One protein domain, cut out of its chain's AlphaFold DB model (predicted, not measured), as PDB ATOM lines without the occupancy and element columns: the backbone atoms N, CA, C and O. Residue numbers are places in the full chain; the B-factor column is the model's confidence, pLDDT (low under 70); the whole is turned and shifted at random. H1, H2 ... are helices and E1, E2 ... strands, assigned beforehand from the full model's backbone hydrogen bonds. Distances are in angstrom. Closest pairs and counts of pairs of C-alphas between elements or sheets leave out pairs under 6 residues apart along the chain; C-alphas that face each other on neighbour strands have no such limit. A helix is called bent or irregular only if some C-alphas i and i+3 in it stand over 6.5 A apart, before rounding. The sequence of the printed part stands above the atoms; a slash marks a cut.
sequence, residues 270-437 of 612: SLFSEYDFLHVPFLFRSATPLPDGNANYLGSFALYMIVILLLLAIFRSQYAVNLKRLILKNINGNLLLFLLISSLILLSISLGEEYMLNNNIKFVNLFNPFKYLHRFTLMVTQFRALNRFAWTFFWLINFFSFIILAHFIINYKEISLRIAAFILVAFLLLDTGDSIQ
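AT A GLANCE: This is residues 270 to 437 of the 612 residues of an uncharacterized protein of Chitinophagales bacterium (UniProt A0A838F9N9). The long helix H6 is the spine of the model; H3 packs along its first half and H7 folds back from its other end, so that H3, H6 and H7 make a zigzag, with H1 packed on H7 and meeting H6 with its residues 301 to 305 alone. At the end where H6 begins lie the small strand hairpin E1 and E2 and the short helices H4 and H5, while residues 270 to 299 form a long looping stretch before H1. The printed part has 168 residues with seven named helices and two named strands, in the order H1, H2, H3, E1, E2, H4, H5, H6, H7; the sheet E1 - E2 is antiparallel and the class is mostly helix. The whole is only just compact, close to loose, with a radius of gyration of the C-alphas of 18.1 A and spans of 56 by 39 by 31 A.

IN THESE COORDINATES: Residues 270 to 299 hold no named element. H1 is residues 300 to 315, 22.0 A long, with C-alpha 300 at (126.350, 151.713, 116.092). H2 is residues 323 to 328, and H3 is residues 333 to 350, 26.0 A. E1 is residues 354 to 357 and E2 residues 361 to 364. H4 is residues 369 to 374 and H5 residues 378 to 382. H6, residues 386 to 411, spans 39.9 A from C-alpha 386 at (114.804, 172.181, 114.610); it is irregular, but only just, with C-alphas 389 and 392 6.8 A apart. H7, residues 415 to 437, spans 32.3 A and ends with C-alpha 437 at (120.051, 149.017, 131.595).

HOW THE PARTS SIT: H3 and H6 are the hubs, touching three helices each. With its residues 386 to 397 alone H6 touches H3, opposite ways at a shallow tilt of 31 degrees; the closest C-alphas, of Ser 350 and Asn 387, are 4.4 A apart. H6 and H7 form a helical hairpin, opposite ways at 36 degrees, only just a steep tilt; their closest C-alphas are those of Leu 405 and Ala 421, 6.6 A. H1 touches H7, opposite ways at a shallow tilt of 21 degrees, with the C-alphas of Phe 301 and Leu 428 closest at 5.2 A. H1 also touches H6 at a steep tilt of 56 degrees, the C-alphas of Ala 302 and Asn 398 closest at 5.6 A. H2 and H3 touch only at the corner, Ile 327 and Gly 333 having the closest C-alphas, 4.5 A. H3 and H4 only just touch, with 3 pairs of C-alphas within 8 A, the closest those of Ile 349 and Phe 370, 6.5 A. H4 and H5 touch only at the corner, the closest C-alphas being those of His 374 and Val 380, 5.9 A. E1 and E2 form an antiparallel hairpin, with N 355 and O 363 at 2.9 A and N 357 and O 361 at 2.8 A, within hydrogen-bond range. H1 and H3 are apart. In H1, H2, H3, H4 and H7 every O i to N i+4 pair is within hydrogen-bond range; H6 has 18 of 22, and H5 0 of 1 but 2 of 2 O i to N i+3 pairs.

THE WHOLE: The two C-alphas farthest apart, of Phe 376 and Ile 415, are 57.0 A apart. The printed part has no cut and no long link. The mean pLDDT of the printed part is 89.6; residues 292 to 293, 324 and 327 to 331 are under 70.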
ATOM      1  N   SER A 270     126.266 165.123 116.215       91.62
ATOM      2  CA  SER A 270     125.274 164.371 116.994       91.62
ATOM      3  C   SER A 270     124.717 163.146 116.272       91.62
ATOM      4  O   SER A 270     124.201 162.252 116.929       91.62
ATOM      5  N   LEU A 271     124.847 163.059 114.942       94.12
ATOM      6  CA  LEU A 271     124.431 161.870 114.191       94.12
ATOM      7  C   LEU A 271     125.340 160.664 114.466       94.12
ATOM      8  O   LEU A 271     124.919 159.520 114.304       94.12
ATOM      9  N   PHE A 272     126.589 160.906 114.858       93.31
ATOM     10  CA  PHE A 272     127.605 159.863 114.970       93.31
ATOM     11  C   PHE A 272     128.358 159.854 116.299       93.31
ATOM     12  O   PHE A 272     129.237 159.018 116.473       93.31
ATOM     13  N   SER A 273     128.027 160.752 117.223       91.44
ATOM     14  CA  SER A 273     128.541 160.705 118.592       91.44
ATOM     15  C   SER A 273     127.566 159.917 119.450       91.44
ATOM     16  O   SER A 273     126.379 160.247 119.491       91.44
ATOM     17  N   GLU A 274     128.068 158.856 120.068       90.50
ATOM     18  CA  GLU A 274     127.311 157.994 120.963       90.50
ATOM     19  C   GLU A 274     126.780 158.744 122.194       90.50
ATOM     20  O   GLU A 274     127.282 159.805 122.564       90.50
ATOM     21  N   TYR A 275     125.754 158.181 122.836       89.31
ATOM     22  CA  TYR A 275     125.348 158.625 124.168       89.31
ATOM     23  C   TYR A 275     126.357 158.138 125.210       89.31
ATOM     24  O   TYR A 275     126.895 157.043 125.070       89.31
ATOM     25  N   ASP A 276     126.526 158.891 126.297       88.25
ATOM     26  CA  ASP A 276     127.511 158.585 127.349       88.25
ATOM     27  C   ASP A 276     127.332 157.199 127.994       88.25
ATOM     28  O   ASP A 276     128.273 156.640 128.552       88.25
ATOM     29  N   PHE A 277     126.123 156.633 127.930       90.38
ATOM     30  CA  PHE A 277     125.808 155.314 128.479       90.38
ATOM     31  C   PHE A 277     126.045 154.148 127.503       90.38
ATOM     32  O   PHE A 277     125.855 152.999 127.898       90.38
ATOM     33  N   LEU A 278     126.406 154.411 126.242       92.06
ATOM     34  CA  LEU A 278     126.672 153.372 125.244       92.06
ATOM     35  C   LEU A 278     128.143 152.943 125.276       92.06
ATOM     36  O   LEU A 278     129.048 153.774 125.219       92.06
ATOM     37  N   HIS A 279     128.397 151.634 125.293       91.06
ATOM     38  CA  HIS A 279     129.757 151.088 125.357       91.06
ATOM     39  C   HIS A 279     130.487 151.041 124.012       91.06
ATOM     40  O   HIS A 279     131.702 150.841 123.994       91.06
ATOM     41  N   VAL A 280     129.775 151.157 122.889       89.25
ATOM     42  CA  VAL A 280     130.358 151.042 121.546       89.25
ATOM     43  C   VAL A 280     130.596 152.447 120.980       89.25
ATOM     44  O   VAL A 280     129.680 153.037 120.406       89.25
ATOM     45  N   PRO A 281     131.811 153.015 121.117       87.69
ATOM     46  CA  PRO A 281     132.097 154.328 120.564       87.69
ATOM     47  C   PRO A 281     132.201 154.255 119.047       87.69
ATOM     48  O   PRO A 281     132.767 153.304 118.505       87.69
ATOM     49  N   PHE A 282     131.737 155.288 118.346       91.88
ATOM     50  CA  PHE A 282     131.966 155.363 116.908       91.88
ATOM     51  C   PHE A 282     133.358 155.928 116.581       91.88
ATOM     52  O   PHE A 282     133.878 156.810 117.264       91.88
ATOM     53  N   LEU A 283     133.950 155.463 115.473       88.62
ATOM     54  CA  LEU A 283     135.314 155.819 115.045       88.62
ATOM     55  C   LEU A 283     135.543 157.330 114.868       88.62
ATOM     56  O   LEU A 283     136.668 157.795 115.022       88.62
ATOM     57  N   PHE A 284     134.494 158.083 114.532       86.50
ATOM     58  CA  PHE A 284     134.569 159.519 114.245       86.50
ATOM     59  C   PHE A 284     133.818 160.381 115.266       86.50
ATOM     60  O   PHE A 284     133.354 161.458 114.911       86.50
ATOM     61  N   ARG A 285     133.651 159.918 116.510       84.44
ATOM     62  CA  ARG A 285     132.913 160.655 117.550       84.44
ATOM     63  C   ARG A 285     133.427 162.083 117.780       84.44
ATOM     64  O   ARG A 285     134.606 162.381 117.580       84.44
ATOM     65  N   SER A 286     132.534 162.963 118.234       83.44
ATOM     66  CA  SER A 286     132.884 164.338 118.602       83.44
ATOM     67  C   SER A 286     133.879 164.366 119.765       83.44
ATOM     68  O   SER A 286     133.676 163.706 120.778       83.44
ATOM     69  N   ALA A 287     134.938 165.170 119.638       80.62
ATOM     70  CA  ALA A 287     135.865 165.438 120.741       80.62
ATOM     71  C   ALA A 287     135.309 166.466 121.742       80.62
ATOM     72  O   ALA A 287     135.796 166.562 122.865       80.62
ATOM     73  N   THR A 288     134.308 167.251 121.332       80.31
ATOM     74  CA  THR A 288     133.657 168.257 122.177       80.31
ATOM     75  C   THR A 288     132.289 167.765 122.644       80.31
ATOM     76  O   THR A 288     131.570 167.175 121.823       80.31
ATOM     77  N   PRO A 289     131.888 168.070 123.893       79.00
ATOM     78  CA  PRO A 289     130.531 167.829 124.362       79.00
ATOM     79  C   PRO A 289     129.502 168.444 123.413       79.00
ATOM     80  O   PRO A 289     129.697 169.542 122.879       79.00
ATOM     81  N   LEU A 290     128.419 167.713 123.173       81.50
ATOM     82  CA  LEU A 290     127.310 168.207 122.371       81.50
ATOM     83  C   LEU A 290     126.430 169.132 123.217       81.50
ATOM     84  O   LEU A 290     126.285 168.888 124.413       81.50
ATOM     85  N   PRO A 291     125.808 170.165 122.621       77.19
ATOM     86  CA  PRO A 291     124.828 170.970 123.333       77.19
ATOM     87  C   PRO A 291     123.655 170.121 123.828       77.19
ATOM     88  O   PRO A 291     123.178 169.236 123.104       77.19
ATOM     89  N   ASP A 292     123.138 170.456 125.006       64.19
ATOM     90  CA  ASP A 292     121.967 169.798 125.578       64.19
ATOM     91  C   ASP A 292     120.791 169.795 124.593       64.19
ATOM     92  O   ASP A 292     120.499 170.774 123.898       64.19
ATOM     93  N   GLY A 293     120.136 168.641 124.478       66.19
ATOM     94  CA  GLY A 293     119.035 168.420 123.541       66.19
ATOM     95  C   GLY A 293     119.442 167.945 122.139       66.19
ATOM     96  O   GLY A 293     118.552 167.521 121.397       66.19
ATOM     97  N   ASN A 294     120.734 167.925 121.767       76.81
ATOM     98  CA  ASN A 294     121.241 167.353 120.500       76.81
ATOM     99  C   ASN A 294     121.460 165.830 120.555       76.81
ATOM    100  O   ASN A 294     122.529 165.316 120.246       76.81
ATOM    101  N   ALA A 295     120.414 165.087 120.905       82.50
ATOM    102  CA  ALA A 295     120.455 163.637 121.082       82.50
ATOM    103  C   ALA A 295     120.034 162.855 119.814       82.50
ATOM    104  O   ALA A 295     119.059 162.112 119.863       82.50
ATOM    105  N   ASN A 296     120.725 163.012 118.672       92.06
ATOM    106  CA  ASN A 296     120.314 162.433 117.370       92.06
ATOM    107  C   ASN A 296     121.178 161.261 116.860       92.06
ATOM    108  O   ASN A 296     121.262 161.043 115.648       92.06
ATOM    109  N   TYR A 297     121.805 160.507 117.764       94.00
ATOM    110  CA  TYR A 297     122.694 159.399 117.417       94.00
ATOM    111  C   TYR A 297     122.006 158.350 116.526       94.00
ATOM    112  O   TYR A 297     120.879 157.931 116.790       94.00
ATOM    113  N   LEU A 298     122.682 157.916 115.454       95.81
ATOM    114  CA  LEU A 298     122.116 156.986 114.466       95.81
ATOM    115  C   LEU A 298     122.150 155.506 114.882       95.81
ATOM    116  O   LEU A 298     121.476 154.690 114.244       95.81
ATOM    117  N   GLY A 299     122.891 155.163 115.936       95.62
ATOM    118  CA  GLY A 299     123.137 153.783 116.355       95.62
ATOM    119  C   GLY A 299     124.398 153.191 115.734       95.62
ATOM    120  O   GLY A 299     124.672 153.382 114.541       95.62
ATOM    121  N   SER A 300     125.122 152.391 116.515       95.75
ATOM    122  CA  SER A 300     126.350 151.713 116.092       95.75
ATOM    123  C   SER A 300     126.095 150.854 114.854       95.75
ATOM    124  O   SER A 300     126.870 150.864 113.898       95.75
ATOM    125  N   PHE A 301     124.954 150.161 114.820       96.56
ATOM    126  CA  PHE A 301     124.551 149.304 113.706       96.56
ATOM    127  C   PHE A 301     124.565 150.021 112.347       96.56
ATOM    128  O   PHE A 301     125.206 149.550 111.405       96.56
ATOM    129  N   ALA A 302     123.882 151.163 112.232       96.75
ATOM    130  CA  ALA A 302     123.796 151.901 110.975       96.75
ATOM    131  C   ALA A 302     125.143 152.542 110.602       96.75
ATOM    132  O   ALA A 302     125.554 152.500 109.440       96.75
ATOM    133  N   LEU A 303     125.861 153.091 111.585       96.69
ATOM    134  CA  LEU A 303     127.139 153.763 111.361       96.69
ATOM    135  C   LEU A 303     128.229 152.793 110.886       96.69
ATOM    136  O   LEU A 303     128.882 153.040 109.870       96.69
ATOM    137  N   TYR A 304     128.391 151.649 111.553       96.44
ATOM    138  CA  TYR A 304     129.357 150.634 111.130       96.44
ATOM    139  C   TYR A 304     128.939 149.927 109.837       96.44
ATOM    140  O   TYR A 304     129.811 149.531 109.062       96.44
ATOM    141  N   MET A 305     127.637 149.828 109.538       95.50
ATOM    142  CA  MET A 305     127.174 149.372 108.223       95.50
ATOM    143  C   MET A 305     127.674 150.305 107.112       95.50
ATOM    144  O   MET A 305     128.175 149.827 106.094       95.50
ATOM    145  N   ILE A 306     127.602 151.627 107.311       94.62
ATOM    146  CA  ILE A 306     128.141 152.608 106.357       94.62
ATOM    147  C   ILE A 306     129.654 152.419 106.184       94.62
ATOM    148  O   ILE A 306     130.130 152.374 105.051       94.62
ATOM    149  N   VAL A 307     130.406 152.239 107.276       94.69
ATOM    150  CA  VAL A 307     131.858 151.980 107.213       94.69
ATOM    151  C   VAL A 307     132.163 150.712 106.415       94.69
ATOM    152  O   VAL A 307     133.002 150.743 105.517       94.69
ATOM    153  N   ILE A 308     131.457 149.609 106.677       92.81
ATOM    154  CA  ILE A 308     131.635 148.354 105.935       92.81
ATOM    155  C   ILE A 308     131.336 148.556 104.448       92.81
ATOM    156  O   ILE A 308     132.112 148.107 103.606       92.81
ATOM    157  N   LEU A 309     130.260 149.265 104.100       91.88
ATOM    158  CA  LEU A 309     129.934 149.559 102.705       91.88
ATOM    159  C   LEU A 309     131.025 150.378 102.009       91.88
ATOM    160  O   LEU A 309     131.359 150.076 100.862       91.88
ATOM    161  N   LEU A 310     131.604 151.368 102.695       92.19
ATOM    162  CA  LEU A 310     132.719 152.161 102.175       92.19
ATOM    163  C   LEU A 310     133.972 151.300 101.965       92.19
ATOM    164  O   LEU A 310     134.579 151.351 100.897       92.19
ATOM    165  N   LEU A 311     134.325 150.454 102.936       92.06
ATOM    166  CA  LEU A 311     135.468 149.544 102.821       92.06
ATOM    167  C   LEU A 311     135.282 148.536 101.680       92.06
ATOM    168  O   LEU A 311     136.220 148.282 100.928       92.06
ATOM    169  N   LEU A 312     134.073 147.994 101.501       89.69
ATOM    170  CA  LEU A 312     133.769 147.116 100.369       89.69
ATOM    171  C   LEU A 312     133.836 147.870  99.039       89.69
ATOM    172  O   LEU A 312     134.379 147.333  98.080       89.69
ATOM    173  N   ALA A 313     133.356 149.113  98.970       88.50
ATOM    174  CA  ALA A 313     133.460 149.930  97.762       88.50
ATOM    175  C   ALA A 313     134.917 150.195  97.347       88.50
ATOM    176  O   ALA A 313     135.220 150.134  96.156       88.50
ATOM    177  N   ILE A 314     135.807 150.439  98.316       92.06
ATOM    178  CA  ILE A 314     137.224 150.747  98.075       92.06
ATOM    179  C   ILE A 314     138.035 149.480  97.774       92.06
ATOM    180  O   ILE A 314     138.734 149.418  96.768       92.06
ATOM    181  N   PHE A 315     137.956 148.467  98.640       91.56
ATOM    182  CA  PHE A 315     138.886 147.333  98.612       91.56
ATOM    183  C   PHE A 315     138.341 146.101  97.902       91.56
ATOM    184  O   PHE A 315     139.111 145.249  97.462       91.56
ATOM    185  N   ARG A 316     137.017 145.955  97.817       86.38
ATOM    186  CA  ARG A 316     136.390 144.756  97.254       86.38
ATOM    187  C   ARG A 316     135.140 145.123  96.467       86.38
ATOM    188  O   ARG A 316     134.045 144.650  96.771       86.38
ATOM    189  N   SER A 317     135.314 145.957  95.441       83.56
ATOM    190  CA  SER A 317     134.222 146.567  94.667       83.56
ATOM    191  C   SER A 317     133.224 145.556  94.079       83.56
ATOM    192  O   SER A 317     132.055 145.881  93.890       83.56
ATOM    193  N   GLN A 318     133.631 144.297  93.887       80.12
ATOM    194  CA  GLN A 318     132.752 143.181  93.507       80.12
ATOM    195  C   GLN A 318     131.657 142.836  94.543       80.12
ATOM    196  O   GLN A 318     130.622 142.281  94.176       80.12
ATOM    197  N   TYR A 319     131.861 143.171  95.822       78.44
ATOM    198  CA  TYR A 319     130.870 143.059  96.904       78.44
ATOM    199  C   TYR A 319     130.260 144.410  97.278       78.44
ATOM    200  O   TYR A 319     129.432 144.478  98.189       78.44
ATOM    201  N   ALA A 320     130.671 145.496  96.613       76.38
ATOM    202  CA  ALA A 320     130.057 146.790  96.831       76.38
ATOM    203  C   ALA A 320     128.578 146.684  96.471       76.38
ATOM    204  O   ALA A 320     128.201 146.284  95.364       76.38
ATOM    205  N   VAL A 321     127.722 147.044  97.424       73.44
ATOM    206  CA  VAL A 321     126.288 147.064  97.177       73.44
ATOM    207  C   VAL A 321     126.034 148.128  96.127       73.44
ATOM    208  O   VAL A 321     126.199 149.323  96.373       73.44
ATOM    209  N   ASN A 322     125.595 147.705  94.946       76.25
ATOM    210  CA  ASN A 322     125.058 148.635  93.973       76.25
ATOM    211  C   ASN A 322     123.719 149.139  94.523       76.25
ATOM    212  O   ASN A 322     122.670 148.555  94.255       76.25
ATOM    213  N   LEU A 323     123.770 150.201  95.334       71.44
ATOM    214  CA  LEU A 323     122.612 150.785  96.009       71.44
ATOM    215  C   LEU A 323     121.523 151.144  95.003       71.44
ATOM    216  O   LEU A 323     120.355 150.883  95.252       71.44
ATOM    217  N   LYS A 324     121.900 151.631  93.816       69.19
ATOM    218  CA  LYS A 324     120.956 151.889  92.727       69.19
ATOM    219  C   LYS A 324     120.223 150.615  92.303       69.19
ATOM    220  O   LYS A 324     119.017 150.655  92.112       69.19
ATOM    221  N   ARG A 325     120.913 149.478  92.184       72.56
ATOM    222  CA  ARG A 325     120.302 148.178  91.866       72.56
ATOM    223  C   ARG A 325     119.469 147.638  93.030       72.56
ATOM    224  O   ARG A 325     118.381 147.143  92.782       72.56
ATOM    225  N   LEU A 326     119.958 147.725  94.265       73.19
ATOM    226  CA  LEU A 326     119.256 147.242  95.460       73.19
ATOM    227  C   LEU A 326     117.978 148.044  95.732       73.19
ATOM    228  O   LEU A 326     116.954 147.465  96.073       73.19
ATOM    229  N   ILE A 327     118.035 149.358  95.526       68.44
ATOM    230  CA  ILE A 327     116.883 150.247  95.604       68.44
ATOM    231  C   ILE A 327     116.007 149.982  94.376       68.44
ATOM    232  O   ILE A 327     114.968 149.363  94.518       68.44
ATOM    233  N   LEU A 328     116.438 150.300  93.153       63.53
ATOM    234  CA  LEU A 328     115.556 150.318  91.974       63.53
ATOM    235  C   LEU A 328     115.116 148.944  91.430       63.53
ATOM    236  O   LEU A 328     114.096 148.896  90.751       63.53
ATOM    237  N   LYS A 329     115.842 147.836  91.670       60.88
ATOM    238  CA  LYS A 329     115.392 146.488  91.242       60.88
ATOM    239  C   LYS A 329     114.540 145.765  92.282       60.88
ATOM    240  O   LYS A 329     113.999 144.708  91.967       60.88
ATOM    241  N   ASN A 330     114.434 146.275  93.508       59.25
ATOM    242  CA  ASN A 330     113.474 145.725  94.457       59.25
ATOM    243  C   ASN A 330     112.056 146.096  93.989       59.25
ATOM    244  O   ASN A 330     111.849 147.182  93.448       59.25
ATOM    245  N   ILE A 331     111.073 145.223  94.222       53.34
ATOM    246  CA  ILE A 331     109.661 145.436  93.843       53.34
ATOM    247  C   ILE A 331     109.125 146.767  94.420       53.34
ATOM    248  O   ILE A 331     108.223 147.378  93.857       53.34
ATOM    249  N   ASN A 332     109.749 147.262  95.497       72.19
ATOM    250  CA  ASN A 332     109.424 148.513  96.184       72.19
ATOM    251  C   ASN A 332     110.495 149.615  96.015       72.19
ATOM    252  O   ASN A 332     110.655 150.464  96.889       72.19
ATOM    253  N   GLY A 333     111.272 149.604  94.933       78.44
ATOM    254  CA  GLY A 333     112.448 150.467  94.808       78.44
ATOM    255  C   GLY A 333     112.188 151.965  94.843       78.44
ATOM    256  O   GLY A 333     112.841 152.700  95.583       78.44
ATOM    257  N   ASN A 334     111.179 152.404  94.096       88.75
ATOM    258  CA  ASN A 334     110.757 153.801  94.088       88.75
ATOM    259  C   ASN A 334     110.225 154.231  95.461       88.75
ATOM    260  O   ASN A 334     110.575 155.307  95.936       88.75
ATOM    261  N   LEU A 335     109.470 153.364  96.149       93.00
ATOM    262  CA  LEU A 335     108.989 153.626  97.509       93.00
ATOM    263  C   LEU A 335     110.147 153.933  98.465       93.00
ATOM    264  O   LEU A 335     110.113 154.945  99.160       93.00
ATOM    265  N   LEU A 336     111.178 153.085  98.482       92.00
ATOM    266  CA  LEU A 336     112.347 153.284  99.340       92.00
ATOM    267  C   LEU A 336     113.047 154.614  99.035       92.00
ATOM    268  O   LEU A 336     113.377 155.360  99.957       92.00
ATOM    269  N   LEU A 337     113.222 154.946  97.754       92.44
ATOM    270  CA  LEU A 337     113.816 156.216  97.342       92.44
ATOM    271  C   LEU A 337     112.993 157.423  97.821       92.44
ATOM    272  O   LEU A 337     113.562 158.374  98.354       92.44
ATOM    273  N   PHE A 338     111.666 157.377  97.681       95.69
ATOM    274  CA  PHE A 338     110.782 158.467  98.107       95.69
ATOM    275  C   PHE A 338     110.844 158.677  99.615       95.69
ATOM    276  O   PHE A 338     110.940 159.817 100.069       95.69
ATOM    277  N   LEU A 339     110.848 157.588 100.389       96.75
ATOM    278  CA  LEU A 339     111.016 157.642 101.839       96.75
ATOM    279  C   LEU A 339     112.359 158.298 102.195       96.75
ATOM    280  O   LEU A 339     112.377 159.270 102.951       96.75
ATOM    281  N   LEU A 340     113.467 157.820 101.613       95.00
ATOM    282  CA  LEU A 340     114.809 158.330 101.907       95.00
ATOM    283  C   LEU A 340     114.919 159.830 101.631       95.00
ATOM    284  O   LEU A 340     115.298 160.587 102.524       95.00
ATOM    285  N   ILE A 341     114.535 160.269 100.429       96.62
ATOM    286  CA  ILE A 341     114.590 161.687 100.049       96.62
ATOM    287  C   ILE A 341     113.693 162.525 100.974       96.62
ATOM    288  O   ILE A 341     114.113 163.591 101.418       96.62
ATOM    289  N   SER A 342     112.509 162.030 101.348       97.94
ATOM    290  CA  SER A 342     111.627 162.730 102.298       97.94
ATOM    291  C   SER A 342     112.286 162.919 103.666       97.94
ATOM    292  O   SER A 342     112.197 163.998 104.249       97.94
ATOM    293  N   SER A 343     112.999 161.909 104.174       97.88
ATOM    294  CA  SER A 343     113.747 162.064 105.429       97.88
ATOM    295  C   SER A 343     114.959 162.981 105.311       97.88
ATOM    296  O   SER A 343     115.264 163.680 106.271       97.88
ATOM    297  N   LEU A 344     115.622 163.031 104.150       97.69
ATOM    298  CA  LEU A 344     116.730 163.956 103.901       97.69
ATOM    299  C   LEU A 344     116.248 165.412 103.851       97.69
ATOM    300  O   LEU A 344     116.946 166.300 104.332       97.69
ATOM    301  N   ILE A 345     115.040 165.666 103.338       98.00
ATOM    302  CA  ILE A 345     114.407 166.992 103.412       98.00
ATOM    303  C   ILE A 345     114.171 167.390 104.875       98.00
ATOM    304  O   ILE A 345     114.490 168.510 105.268       98.00
ATOM    305  N   LEU A 346     113.680 166.471 105.710       98.06
ATOM    306  CA  LEU A 346     113.513 166.707 107.148       98.06
ATOM    307  C   LEU A 346     114.852 166.904 107.879       98.06
ATOM    308  O   LEU A 346     114.975 167.794 108.719       98.06
ATOM    309  N   LEU A 347     115.879 166.134 107.518       97.31
ATOM    310  CA  LEU A 347     117.239 166.338 108.010       97.31
ATOM    311  C   LEU A 347     117.753 167.733 107.622       97.31
ATOM    312  O   LEU A 347     118.362 168.418 108.438       97.31
ATOM    313  N   SER A 348     117.437 168.207 106.416       96.88
ATOM    314  CA  SER A 348     117.758 169.571 105.992       96.88
ATOM    315  C   SER A 348     117.027 170.634 106.821       96.88
ATOM    316  O   SER A 348     117.650 171.619 107.217       96.88
ATOM    317  N   ILE A 349     115.750 170.423 107.174       96.81
ATOM    318  CA  ILE A 349     115.039 171.293 108.135       96.81
ATOM    319  C   ILE A 349     115.810 171.357 109.454       96.81
ATOM    320  O   ILE A 349     116.005 172.443 110.002       96.81
ATOM    321  N   SER A 350     116.297 170.208 109.927       95.94
ATOM    322  CA  SER A 350     116.965 170.108 111.220       95.94
ATOM    323  C   SER A 350     118.280 170.883 111.321       95.94
ATOM    324  O   SER A 350     118.606 171.387 112.394       95.94
ATOM    325  N   LEU A 351     118.990 171.072 110.203       94.38
ATOM    326  CA  LEU A 351     120.202 171.900 110.126       94.38
ATOM    327  C   LEU A 351     119.910 173.409 110.239       94.38
ATOM    328  O   LEU A 351     120.827 174.197 110.458       94.38
ATOM    329  N   GLY A 352     118.649 173.826 110.096       94.44
ATOM    330  CA  GLY A 352     118.253 175.232 110.058       94.44
ATOM    331  C   GLY A 352     118.369 175.875 108.678       94.44
ATOM    332  O   GLY A 352     118.820 175.262 107.710       94.44
ATOM    333  N   GLU A 353     117.877 177.111 108.563       94.25
ATOM    334  CA  GLU A 353     117.950 177.906 107.319       94.25
ATOM    335  C   GLU A 353     119.390 178.310 106.981       94.25
ATOM    336  O   GLU A 353     119.741 178.541 105.823       94.25
ATOM    337  N   GLU A 354     120.225 178.365 108.012       92.19
ATOM    338  CA  GLU A 354     121.641 178.680 107.958       92.19
ATOM    339  C   GLU A 354     122.379 177.748 108.918       92.19
ATOM    340  O   GLU A 354     121.929 177.553 110.056       92.19
ATOM    341  N   TYR A 355     123.514 177.216 108.471       89.19
ATOM    342  CA  TYR A 355     124.354 176.294 109.225       89.19
ATOM    343  C   TYR A 355     125.745 176.892 109.442       89.19
ATOM    344  O   TYR A 355     126.352 177.413 108.506       89.19
ATOM    345  N   MET A 356     126.243 176.804 110.675       83.81
ATOM    346  CA  MET A 356     127.575 177.271 111.058       83.81
ATOM    347  C   MET A 356     128.500 176.067 111.215       83.81
ATOM    348  O   MET A 356     128.326 175.264 112.129       83.81
ATOM    349  N   LEU A 357     129.498 175.945 110.342       78.12
ATOM    350  CA  LEU A 357     130.560 174.955 110.483       78.12
ATOM    351  C   LEU A 357     131.682 175.540 111.349       78.12
ATOM    352  O   LEU A 357     132.266 176.569 111.000       78.12
ATOM    353  N   ASN A 358     131.976 174.884 112.476       70.06
ATOM    354  CA  ASN A 358     133.028 175.261 113.430       70.06
ATOM    355  C   ASN A 358     132.985 176.742 113.857       70.06
ATOM    356  O   ASN A 358     134.030 177.363 114.016       70.06
ATOM    357  N   ASN A 359     131.785 177.324 113.971       72.06
ATOM    358  CA  ASN A 359     131.535 178.742 114.287       72.06
ATOM    359  C   ASN A 359     132.174 179.781 113.342       72.06
ATOM    360  O   ASN A 359     131.980 180.974 113.553       72.06
ATOM    361  N   ASN A 360     132.846 179.355 112.271       77.38
ATOM    362  CA  ASN A 360     133.636 180.239 111.410       77.38
ATOM    363  C   ASN A 360     133.077 180.349 109.990       77.38
ATOM    364  O   ASN A 360     133.243 181.382 109.347       77.38
ATOM    365  N   ILE A 361     132.415 179.302 109.485       83.75
ATOM    366  CA  ILE A 361     131.911 179.282 108.108       83.75
ATOM    367  C   ILE A 361     130.396 179.131 108.120       83.75
ATOM    368  O   ILE A 361     129.861 178.116 108.569       83.75
ATOM    369  N   LYS A 362     129.709 180.148 107.600       88.25
ATOM    370  CA  LYS A 362     128.253 180.194 107.497       88.25
ATOM    371  C   LYS A 362     127.803 179.753 106.109       88.25
ATOM    372  O   LYS A 362     128.164 180.374 105.114       88.25
ATOM    373  N   PHE A 363     126.959 178.730 106.048       89.94
ATOM    374  CA  PHE A 363     126.320 178.280 104.816       89.94
ATOM    375  C   PHE A 363     124.819 178.524 104.869       89.94
ATOM    376  O   PHE A 363     124.162 178.262 105.877       89.94
ATOM    377  N   VAL A 364     124.262 178.990 103.756       93.00
ATOM    378  CA  VAL A 364     122.818 179.153 103.595       93.00
ATOM    379  C   VAL A 364     122.227 177.844 103.081       93.00
ATOM    380  O   VAL A 364     122.577 177.377 101.997       93.00
ATOM    381  N   ASN A 365     121.287 177.266 103.824       93.75
ATOM    382  CA  ASN A 365     120.655 176.007 103.466       93.75
ATOM    383  C   ASN A 365     119.504 176.232 102.470       93.75
ATOM    384  O   ASN A 365     118.375 176.556 102.842       93.75
ATOM    385  N   LEU A 366     119.796 176.068 101.177       93.75
ATOM    386  CA  LEU A 366     118.809 176.188 100.096       93.75
ATOM    387  C   LEU A 366     117.819 175.021 100.043       93.75
ATOM    388  O   LEU A 366     116.761 175.152  99.442       93.75
ATOM    389  N   PHE A 367     118.132 173.893 100.677       92.56
ATOM    390  CA  PHE A 367     117.275 172.709 100.658       92.56
ATOM    391  C   PHE A 367     116.272 172.680 101.809       92.56
ATOM    392  O   PHE A 367     115.540 171.705 101.931       92.56
ATOM    393  N   ASN A 368     116.250 173.703 102.667       94.88
ATOM    394  CA  ASN A 368     115.351 173.771 103.809       94.88
ATOM    395  C   ASN A 368     113.986 174.365 103.402       94.88
ATOM    396  O   ASN A 368     113.912 175.565 103.123       94.88
ATOM    397  N   PRO A 369     112.879 173.594 103.418       94.12
ATOM    398  CA  PRO A 369     111.546 174.121 103.133       94.12
ATOM    399  C   PRO A 369     111.101 175.238 104.087       94.12
ATOM    400  O   PRO A 369     110.380 176.141 103.660       94.12
ATOM    401  N   PHE A 370     111.538 175.224 105.353       94.94
ATOM    402  CA  PHE A 370     111.171 176.255 106.329       94.94
ATOM    403  C   PHE A 370     111.704 177.623 105.933       94.94
ATOM    404  O   PHE A 370     110.980 178.595 106.089       94.94
ATOM    405  N   LYS A 371     112.875 177.694 105.291       94.31
ATOM    406  CA  LYS A 371     113.406 178.945 104.735       94.31
ATOM    407  C   LYS A 371     112.424 179.623 103.781       94.31
ATOM    408  O   LYS A 371     112.302 180.846 103.758       94.31
ATOM    409  N   TYR A 372     111.744 178.835 102.952       94.31
ATOM    410  CA  TYR A 372     110.768 179.359 102.003       94.31
ATOM    411  C   TYR A 372     109.433 179.643 102.684       94.31
ATOM    412  O   TYR A 372     108.845 180.689 102.431       94.31
ATOM    413  N   LEU A 373     108.987 178.765 103.587       92.44
ATOM    414  CA  LEU A 373     107.754 178.962 104.351       92.44
ATOM    415  C   LEU A 373     107.812 180.218 105.235       92.44
ATOM    416  O   LEU A 373     106.830 180.951 105.318       92.44
ATOM    417  N   HIS A 374     108.976 180.507 105.819       92.81
ATOM    418  CA  HIS A 374     109.233 181.678 106.654       92.81
ATOM    419  C   HIS A 374     108.982 182.995 105.908       92.81
ATOM    420  O   HIS A 374     108.507 183.960 106.498       92.81
ATOM    421  N   ARG A 375     109.194 183.022 104.584       91.62
ATOM    422  CA  ARG A 375     108.884 184.195 103.748       91.62
ATOM    423  C   ARG A 375     107.387 184.485 103.649       91.62
ATOM    424  O   ARG A 375     107.018 185.613 103.346       91.62
ATOM    425  N   PHE A 376     106.540 183.480 103.872       91.81
ATOM    426  CA  PHE A 376     105.084 183.606 103.799       91.81
ATOM    427  C   PHE A 376     104.430 183.714 105.178       91.81
ATOM    428  O   PHE A 376     103.381 184.339 105.308       91.81
ATOM    429  N   THR A 377     105.010 183.094 106.210       91.12
ATOM    430  CA  THR A 377     104.451 183.110 107.565       91.12
ATOM    431  C   THR A 377     105.523 183.003 108.643       91.12
ATOM    432  O   THR A 377     106.367 182.109 108.623       91.12
ATOM    433  N   LEU A 378     105.427 183.870 109.656       90.06
ATOM    434  CA  LEU A 378     106.280 183.821 110.848       90.06
ATOM    435  C   LEU A 378     105.936 182.647 111.776       90.06
ATOM    436  O   LEU A 378     106.733 182.313 112.645       90.06
ATOM    437  N   MET A 379     104.800 181.967 111.587       89.19
ATOM    438  CA  MET A 379     104.403 180.832 112.435       89.19
ATOM    439  C   MET A 379     105.393 179.666 112.378       89.19
ATOM    440  O   MET A 379     105.472 178.891 113.326       89.19
ATOM    441  N   VAL A 380     106.177 179.543 111.302       91.50
ATOM    442  CA  VAL A 380     107.230 178.518 111.218       91.50
ATOM    443  C   VAL A 380     108.280 178.688 112.320       91.50
ATOM    444  O   VAL A 380     108.836 177.700 112.797       91.50
ATOM    445  N   THR A 381     108.483 179.925 112.793       92.38
ATOM    446  CA  THR A 381     109.453 180.235 113.850       92.38
ATOM    447  C   THR A 381     109.095 179.590 115.188       92.38
ATOM    448  O   THR A 381     109.971 179.326 116.009       92.38
ATOM    449  N   GLN A 382     107.823 179.224 115.380       90.56
ATOM    450  CA  GLN A 382     107.345 178.537 116.578       90.56
ATOM    451  C   GLN A 382     107.990 177.149 116.766       90.56
ATOM    452  O   GLN A 382     108.082 176.647 117.887       90.56
ATOM    453  N   PHE A 383     108.525 176.546 115.698       92.62
ATOM    454  CA  PHE A 383     109.304 175.308 115.757       92.62
ATOM    455  C   PHE A 383     110.796 175.593 115.995       92.62
ATOM    456  O   PHE A 383     111.639 175.355 115.136       92.62
ATOM    457  N   ARG A 384     111.124 176.118 117.179       90.56
ATOM    458  CA  ARG A 384     112.484 176.539 117.564       90.56
ATOM    459  C   ARG A 384     113.525 175.405 117.636       90.56
ATOM    460  O   ARG A 384     114.655 175.597 117.198       90.56
ATOM    461  N   ALA A 385     113.137 174.224 118.126       92.06
ATOM    462  CA  ALA A 385     113.980 173.030 118.257       92.06
ATOM    463  C   ALA A 385     114.015 172.222 116.951       92.06
ATOM    464  O   ALA A 385     113.383 171.170 116.820       92.06
ATOM    465  N   LEU A 386     114.726 172.749 115.957       94.75
ATOM    466  CA  LEU A 386     114.804 172.181 114.610       94.75
ATOM    467  C   LEU A 386     115.459 170.798 114.575       94.75
ATOM    468  O   LEU A 386     115.081 169.964 113.753       94.75
ATOM    469  N   ASN A 387     116.377 170.500 115.493       93.69
ATOM    470  CA  ASN A 387     117.037 169.198 115.566       93.69
ATOM    471  C   ASN A 387     116.056 168.002 115.642       93.69
ATOM    472  O   ASN A 387     116.366 166.922 115.146       93.69
ATOM    473  N   ARG A 388     114.835 168.208 116.159       94.44
ATOM    474  CA  ARG A 388     113.762 167.202 116.266       94.44
ATOM    475  C   ARG A 388     113.284 166.667 114.909       94.44
ATOM    476  O   ARG A 388     112.788 165.548 114.823       94.44
ATOM    477  N   PHE A 389     113.466 167.420 113.821       96.94
ATOM    478  CA  PHE A 389     113.108 166.955 112.476       96.94
ATOM    479  C   PHE A 389     114.038 165.835 111.967       96.94
ATOM    480  O   PHE A 389     113.664 165.113 111.044       96.94
ATOM    481  N   ALA A 390     115.201 165.608 112.593       96.88
ATOM    482  CA  ALA A 390     116.121 164.531 112.218       96.88
ATOM    483  C   ALA A 390     115.614 163.117 112.578       96.88
ATOM    484  O   ALA A 390     116.120 162.130 112.044       96.88
ATOM    485  N   TRP A 391     114.594 162.971 113.432       97.19
ATOM    486  CA  TRP A 391     114.146 161.652 113.914       97.19
ATOM    487  C   TRP A 391     113.647 160.731 112.801       97.19
ATOM    488  O   TRP A 391     113.891 159.528 112.821       97.19
ATOM    489  N   THR A 392     112.992 161.278 111.778       97.50
ATOM    490  CA  THR A 392     112.554 160.482 110.623       97.50
ATOM    491  C   THR A 392     113.744 159.902 109.854       97.50
ATOM    492  O   THR A 392     113.666 158.783 109.344       97.50
ATOM    493  N   PHE A 393     114.863 160.632 109.797       97.94
ATOM    494  CA  PHE A 393     116.096 160.160 109.169       97.94
ATOM    495  C   PHE A 393     116.715 158.995 109.945       97.94
ATOM    496  O   PHE A 393     117.082 158.002 109.319       97.94
ATOM    497  N   PHE A 394     116.724 159.057 111.284       97.62
ATOM    498  CA  PHE A 394     117.139 157.938 112.138       97.62
ATOM    499  C   PHE A 394     116.405 156.633 111.786       97.62
ATOM    500  O   PHE A 394     117.035 155.589 111.597       97.62
ATOM    501  N   TRP A 395     115.073 156.681 111.660       98.06
ATOM    502  CA  TRP A 395     114.276 155.487 111.369       98.06
ATOM    503  C   TRP A 395     114.609 154.906 109.997       98.06
ATOM    504  O   TRP A 395     114.869 153.708 109.869       98.06
ATOM    505  N   LEU A 396     114.635 155.753 108.966       97.31
ATOM    506  CA  LEU A 396     114.854 155.276 107.610       97.31
ATOM    507  C   LEU A 396     116.271 154.749 107.397       97.31
ATOM    508  O   LEU A 396     116.403 153.678 106.809       97.31
ATOM    509  N   ILE A 397     117.318 155.417 107.897       96.81
ATOM    510  CA  ILE A 397     118.692 154.921 107.717       96.81
ATOM    511  C   ILE A 397     118.890 153.545 108.371       96.81
ATOM    512  O   ILE A 397     119.546 152.668 107.800       96.81
ATOM    513  N   ASN A 398     118.239 153.301 109.510       97.75
ATOM    514  CA  ASN A 398     118.239 151.994 110.159       97.75
ATOM    515  C   ASN A 398     117.443 150.948 109.359       97.75
ATOM    516  O   ASN A 398     117.926 149.832 109.164       97.75
ATOM    517  N   PHE A 399     116.273 151.292 108.807       96.69
ATOM    518  CA  PHE A 399     115.530 150.380 107.924       96.69
ATOM    519  C   PHE A 399     116.331 150.003 106.670       96.69
ATOM    520  O   PHE A 399     116.369 148.830 106.294       96.69
ATOM    521  N   PHE A 400     117.029 150.964 106.058       93.75
ATOM    522  CA  PHE A 400     117.950 150.703 104.950       93.75
ATOM    523  C   PHE A 400     119.091 149.771 105.357       93.75
ATOM    524  O   PHE A 400     119.398 148.827 104.627       93.75
ATOM    525  N   SER A 401     119.667 149.982 106.540       95.31
ATOM    526  CA  SER A 401     120.723 149.120 107.081       95.31
ATOM    527  C   SER A 401     120.241 147.672 107.248       95.31
ATOM    528  O   SER A 401     120.961 146.741 106.891       95.31
ATOM    529  N   PHE A 402     118.989 147.448 107.663       95.81
ATOM    530  CA  PHE A 402     118.406 146.100 107.714       95.81
ATOM    531  C   PHE A 402     118.180 145.460 106.340       95.81
ATOM    532  O   PHE A 402     118.391 144.255 106.190       95.81
ATOM    533  N   ILE A 403     117.792 146.238 105.323       92.44
ATOM    534  CA  ILE A 403     117.693 145.731 103.943       92.44
ATOM    535  C   ILE A 403     119.074 145.284 103.445       92.44
ATOM    536  O   ILE A 403     119.201 144.219 102.838       92.44
ATOM    537  N   ILE A 404     120.114 146.072 103.721       91.31
ATOM    538  CA  ILE A 404     121.494 145.750 103.337       91.31
ATOM    539  C   ILE A 404     121.990 144.505 104.081       91.31
ATOM    540  O   ILE A 404     122.546 143.602 103.456       91.31
ATOM    541  N   LEU A 405     121.722 144.401 105.386       93.56
ATOM    542  CA  LEU A 405     122.046 143.212 106.176       93.56
ATOM    543  C   LEU A 405     121.402 141.954 105.571       93.56
ATOM    544  O   LEU A 405     122.073 140.943 105.363       93.56
ATOM    545  N   ALA A 406     120.114 142.031 105.223       92.12
ATOM    546  CA  ALA A 406     119.393 140.941 104.571       92.12
ATOM    547  C   ALA A 406     120.020 140.554 103.227       92.12
ATOM    548  O   ALA A 406     120.186 139.371 102.925       92.12
ATOM    549  N   HIS A 407     120.406 141.556 102.434       87.94
ATOM    550  CA  HIS A 407     121.097 141.345 101.171       87.94
ATOM    551  C   HIS A 407     122.423 140.603 101.368       87.94
ATOM    552  O   HIS A 407     122.691 139.658 100.624       87.94
ATOM    553  N   PHE A 408     123.212 140.971 102.381       88.62
ATOM    554  CA  PHE A 408     124.467 140.290 102.691       88.62
ATOM    555  C   PHE A 408     124.267 138.835 103.096       88.62
ATOM    556  O   PHE A 408     124.953 137.960 102.570       88.62
ATOM    557  N   ILE A 409     123.288 138.565 103.957       89.75
ATOM    558  CA  ILE A 409     122.992 137.209 104.432       89.75
ATOM    559  C   ILE A 409     122.550 136.286 103.288       89.75
ATOM    560  O   ILE A 409     122.947 135.121 103.252       89.75
ATOM    561  N   ILE A 410     121.735 136.791 102.356       89.06
ATOM    562  CA  ILE A 410     121.201 135.988 101.247       89.06
ATOM    563  C   ILE A 410     122.260 135.748 100.167       89.06
ATOM    564  O   ILE A 410     122.404 134.625  99.685       89.06
ATOM    565  N   ASN A 411     122.966 136.800  99.747       86.12
ATOM    566  CA  ASN A 411     123.744 136.762  98.507       86.12
ATOM    567  C   ASN A 411     125.210 136.383  98.720       86.12
ATOM    568  O   ASN A 411     125.853 135.920  97.779       86.12
ATOM    569  N   TYR A 412     125.739 136.530  99.937       87.38
ATOM    570  CA  TYR A 412     127.145 136.262 100.216       87.38
ATOM    571  C   TYR A 412     127.316 135.132 101.237       87.38
ATOM    572  O   TYR A 412     126.846 135.179 102.373       87.38
ATOM    573  N   LYS A 413     128.031 134.079 100.821       87.38
ATOM    574  CA  LYS A 413     128.384 132.934 101.680       87.38
ATOM    575  C   LYS A 413     129.767 133.061 102.322       87.38
ATOM    576  O   LYS A 413     130.125 132.221 103.141       87.38
ATOM    577  N   GLU A 414     130.530 134.089 101.957       89.44
ATOM    578  CA  GLU A 414     131.885 134.295 102.458       89.44
ATOM    579  C   GLU A 414     131.896 134.515 103.976       89.44
ATOM    580  O   GLU A 414     131.116 135.307 104.510       89.44
ATOM    581  N   ILE A 415     132.797 133.815 104.670       90.81
ATOM    582  CA  ILE A 415     132.859 133.830 106.133       90.81
ATOM    583  C   ILE A 415     133.167 135.223 106.692       90.81
ATOM    584  O   ILE A 415     132.559 135.622 107.678       90.81
ATOM    585  N   SER A 416     134.028 135.999 106.027       90.12
ATOM    586  CA  SER A 416     134.399 137.360 106.437       90.12
ATOM    587  C   SER A 416     133.183 138.298 106.491       90.12
ATOM    588  O   SER A 416     132.980 139.000 107.479       90.12
ATOM    589  N   LEU A 417     132.319 138.250 105.474       89.12
ATOM    590  CA  LEU A 417     131.087 139.041 105.402       89.12
ATOM    591  C   LEU A 417     130.040 138.571 106.417       89.12
ATOM    592  O   LEU A 417     129.305 139.390 106.965       89.12
ATOM    593  N   ARG A 418     129.990 137.268 106.713       89.94
ATOM    594  CA  ARG A 418     129.130 136.726 107.776       89.94
ATOM    595  C   ARG A 418     129.595 137.148 109.164       89.94
ATOM    596  O   ARG A 418     128.756 137.498 109.986       89.94
ATOM    597  N   ILE A 419     130.906 137.162 109.405       92.38
ATOM    598  CA  ILE A 419     131.497 137.689 110.639       92.38
ATOM    599  C   ILE A 419     131.173 139.180 110.767       92.38
ATOM    600  O   ILE A 419     130.693 139.602 111.813       92.38
ATOM    601  N   ALA A 420     131.344 139.968 109.701       93.19
ATOM    602  CA  ALA A 420     130.986 141.385 109.707       93.19
ATOM    603  C   ALA A 420     129.492 141.605 110.018       93.19
ATOM    604  O   ALA A 420     129.150 142.422 110.869       93.19
ATOM    605  N   ALA A 421     128.597 140.831 109.393       93.31
ATOM    606  CA  ALA A 421     127.165 140.863 109.690       93.31
ATOM    607  C   ALA A 421     126.858 140.478 111.149       93.31
ATOM    608  O   ALA A 421     126.016 141.111 111.783       93.31
ATOM    609  N   PHE A 422     127.548 139.475 111.699       94.81
ATOM    610  CA  PHE A 422     127.413 139.080 113.100       94.81
ATOM    611  C   PHE A 422     127.872 140.188 114.057       94.81
ATOM    612  O   PHE A 422     127.152 140.502 115.000       94.81
ATOM    613  N   ILE A 423     129.011 140.832 113.784       95.69
ATOM    614  CA  ILE A 423     129.517 141.972 114.568       95.69
ATOM    615  C   ILE A 423     128.511 143.130 114.549       95.69
ATOM    616  O   ILE A 423     128.220 143.703 115.594       95.69
ATOM    617  N   LEU A 424     127.920 143.438 113.390       96.25
ATOM    618  CA  LEU A 424     126.879 144.465 113.286       96.25
ATOM    619  C   LEU A 424     125.651 144.145 114.149       96.25
ATOM    620  O   LEU A 424     125.126 145.027 114.825       96.25
ATOM    621  N   VAL A 425     125.199 142.887 114.145       96.69
ATOM    622  CA  VAL A 425     124.105 142.441 115.020       96.69
ATOM    623  C   VAL A 425     124.513 142.524 116.492       96.69
ATOM    624  O   VAL A 425     123.702 142.936 117.315       96.69
ATOM    625  N   ALA A 426     125.761 142.194 116.833       97.06
ATOM    626  CA  ALA A 426     126.269 142.332 118.193       97.06
ATOM    627  C   ALA A 426     126.259 143.798 118.658       97.06
ATOM    628  O   ALA A 426     125.756 144.071 119.740       97.06
ATOM    629  N   PHE A 427     126.709 144.744 117.828       96.56
ATOM    630  CA  PHE A 427     126.633 146.179 118.137       96.56
ATOM    631  C   PHE A 427     125.195 146.654 118.361       96.56
ATOM    632  O   PHE A 427     124.928 147.355 119.328       96.56
ATOM    633  N   LEU A 428     124.251 146.213 117.524       97.19
ATOM    634  CA  LEU A 428     122.833 146.520 117.714       97.19
ATOM    635  C   LEU A 428     122.303 146.015 119.069       97.19
ATOM    636  O   LEU A 428     121.544 146.712 119.745       97.19
ATOM    637  N   LEU A 429     122.667 144.786 119.447       97.50
ATOM    638  CA  LEU A 429     122.249 144.177 120.710       97.50
ATOM    639  C   LEU A 429     122.897 144.862 121.918       97.50
ATOM    640  O   LEU A 429     122.216 145.031 122.926       97.50
ATOM    641  N   LEU A 430     124.162 145.281 121.806       97.06
ATOM    642  CA  LEU A 430     124.860 146.049 122.839       97.06
ATOM    643  C   LEU A 430     124.192 147.410 123.060       97.06
ATOM    644  O   LEU A 430     123.762 147.674 124.177       97.06
ATOM    645  N   ASP A 431     123.965 148.199 122.000       96.56
ATOM    646  CA  ASP A 431     123.279 149.500 122.107       96.56
ATOM    647  C   ASP A 431     121.893 149.360 122.769       96.56
ATOM    648  O   ASP A 431     121.461 150.189 123.576       96.56
ATOM    649  N   THR A 432     121.181 148.281 122.423       97.38
ATOM    650  CA  THR A 432     119.868 147.947 122.991       97.38
ATOM    651  C   THR A 432     119.974 147.601 124.478       97.38
ATOM    652  O   THR A 432     119.204 148.125 125.283       97.38
ATOM    653  N   GLY A 433     120.912 146.725 124.845       97.56
ATOM    654  CA  GLY A 433     121.145 146.308 126.228       97.56
ATOM    655  C   GLY A 433     121.534 147.479 127.125       97.56
ATOM    656  O   GLY A 433     120.929 147.658 128.184       97.56
ATOM    657  N   ASP A 434     122.453 148.319 126.650       97.06
ATOM    658  CA  ASP A 434     122.921 149.521 127.340       97.06
ATOM    659  C   ASP A 434     121.772 150.497 127.593       97.06
ATOM    660  O   ASP A 434     121.576 150.960 128.715       97.06
ATOM    661  N   SER A 435     120.934 150.735 126.581       95.88
ATOM    662  CA  SER A 435     119.773 151.627 126.681       95.88
ATOM    663  C   SER A 435     118.725 151.122 127.688       95.88
ATOM    664  O   SER A 435     118.163 151.908 128.461       95.88
ATOM    665  N   ILE A 436     118.464 149.808 127.716       96.69
ATOM    666  CA  ILE A 436     117.553 149.171 128.684       96.69
ATOM    667  C   ILE A 436     118.113 149.290 130.106       96.69
ATOM    668  O   ILE A 436     117.386 149.662 131.032       96.69
ATOM    669  N   GLN A 437     119.397 148.973 130.290       95.88
ATOM    670  CA  GLN A 437     120.051 149.017 131.595       95.88
ATOM    671  C   GLN A 437     120.148 150.449 132.126       95.88
ATOM    672  O   GLN A 437     119.844 150.685 133.297       95.88
TER     673      GLN A 437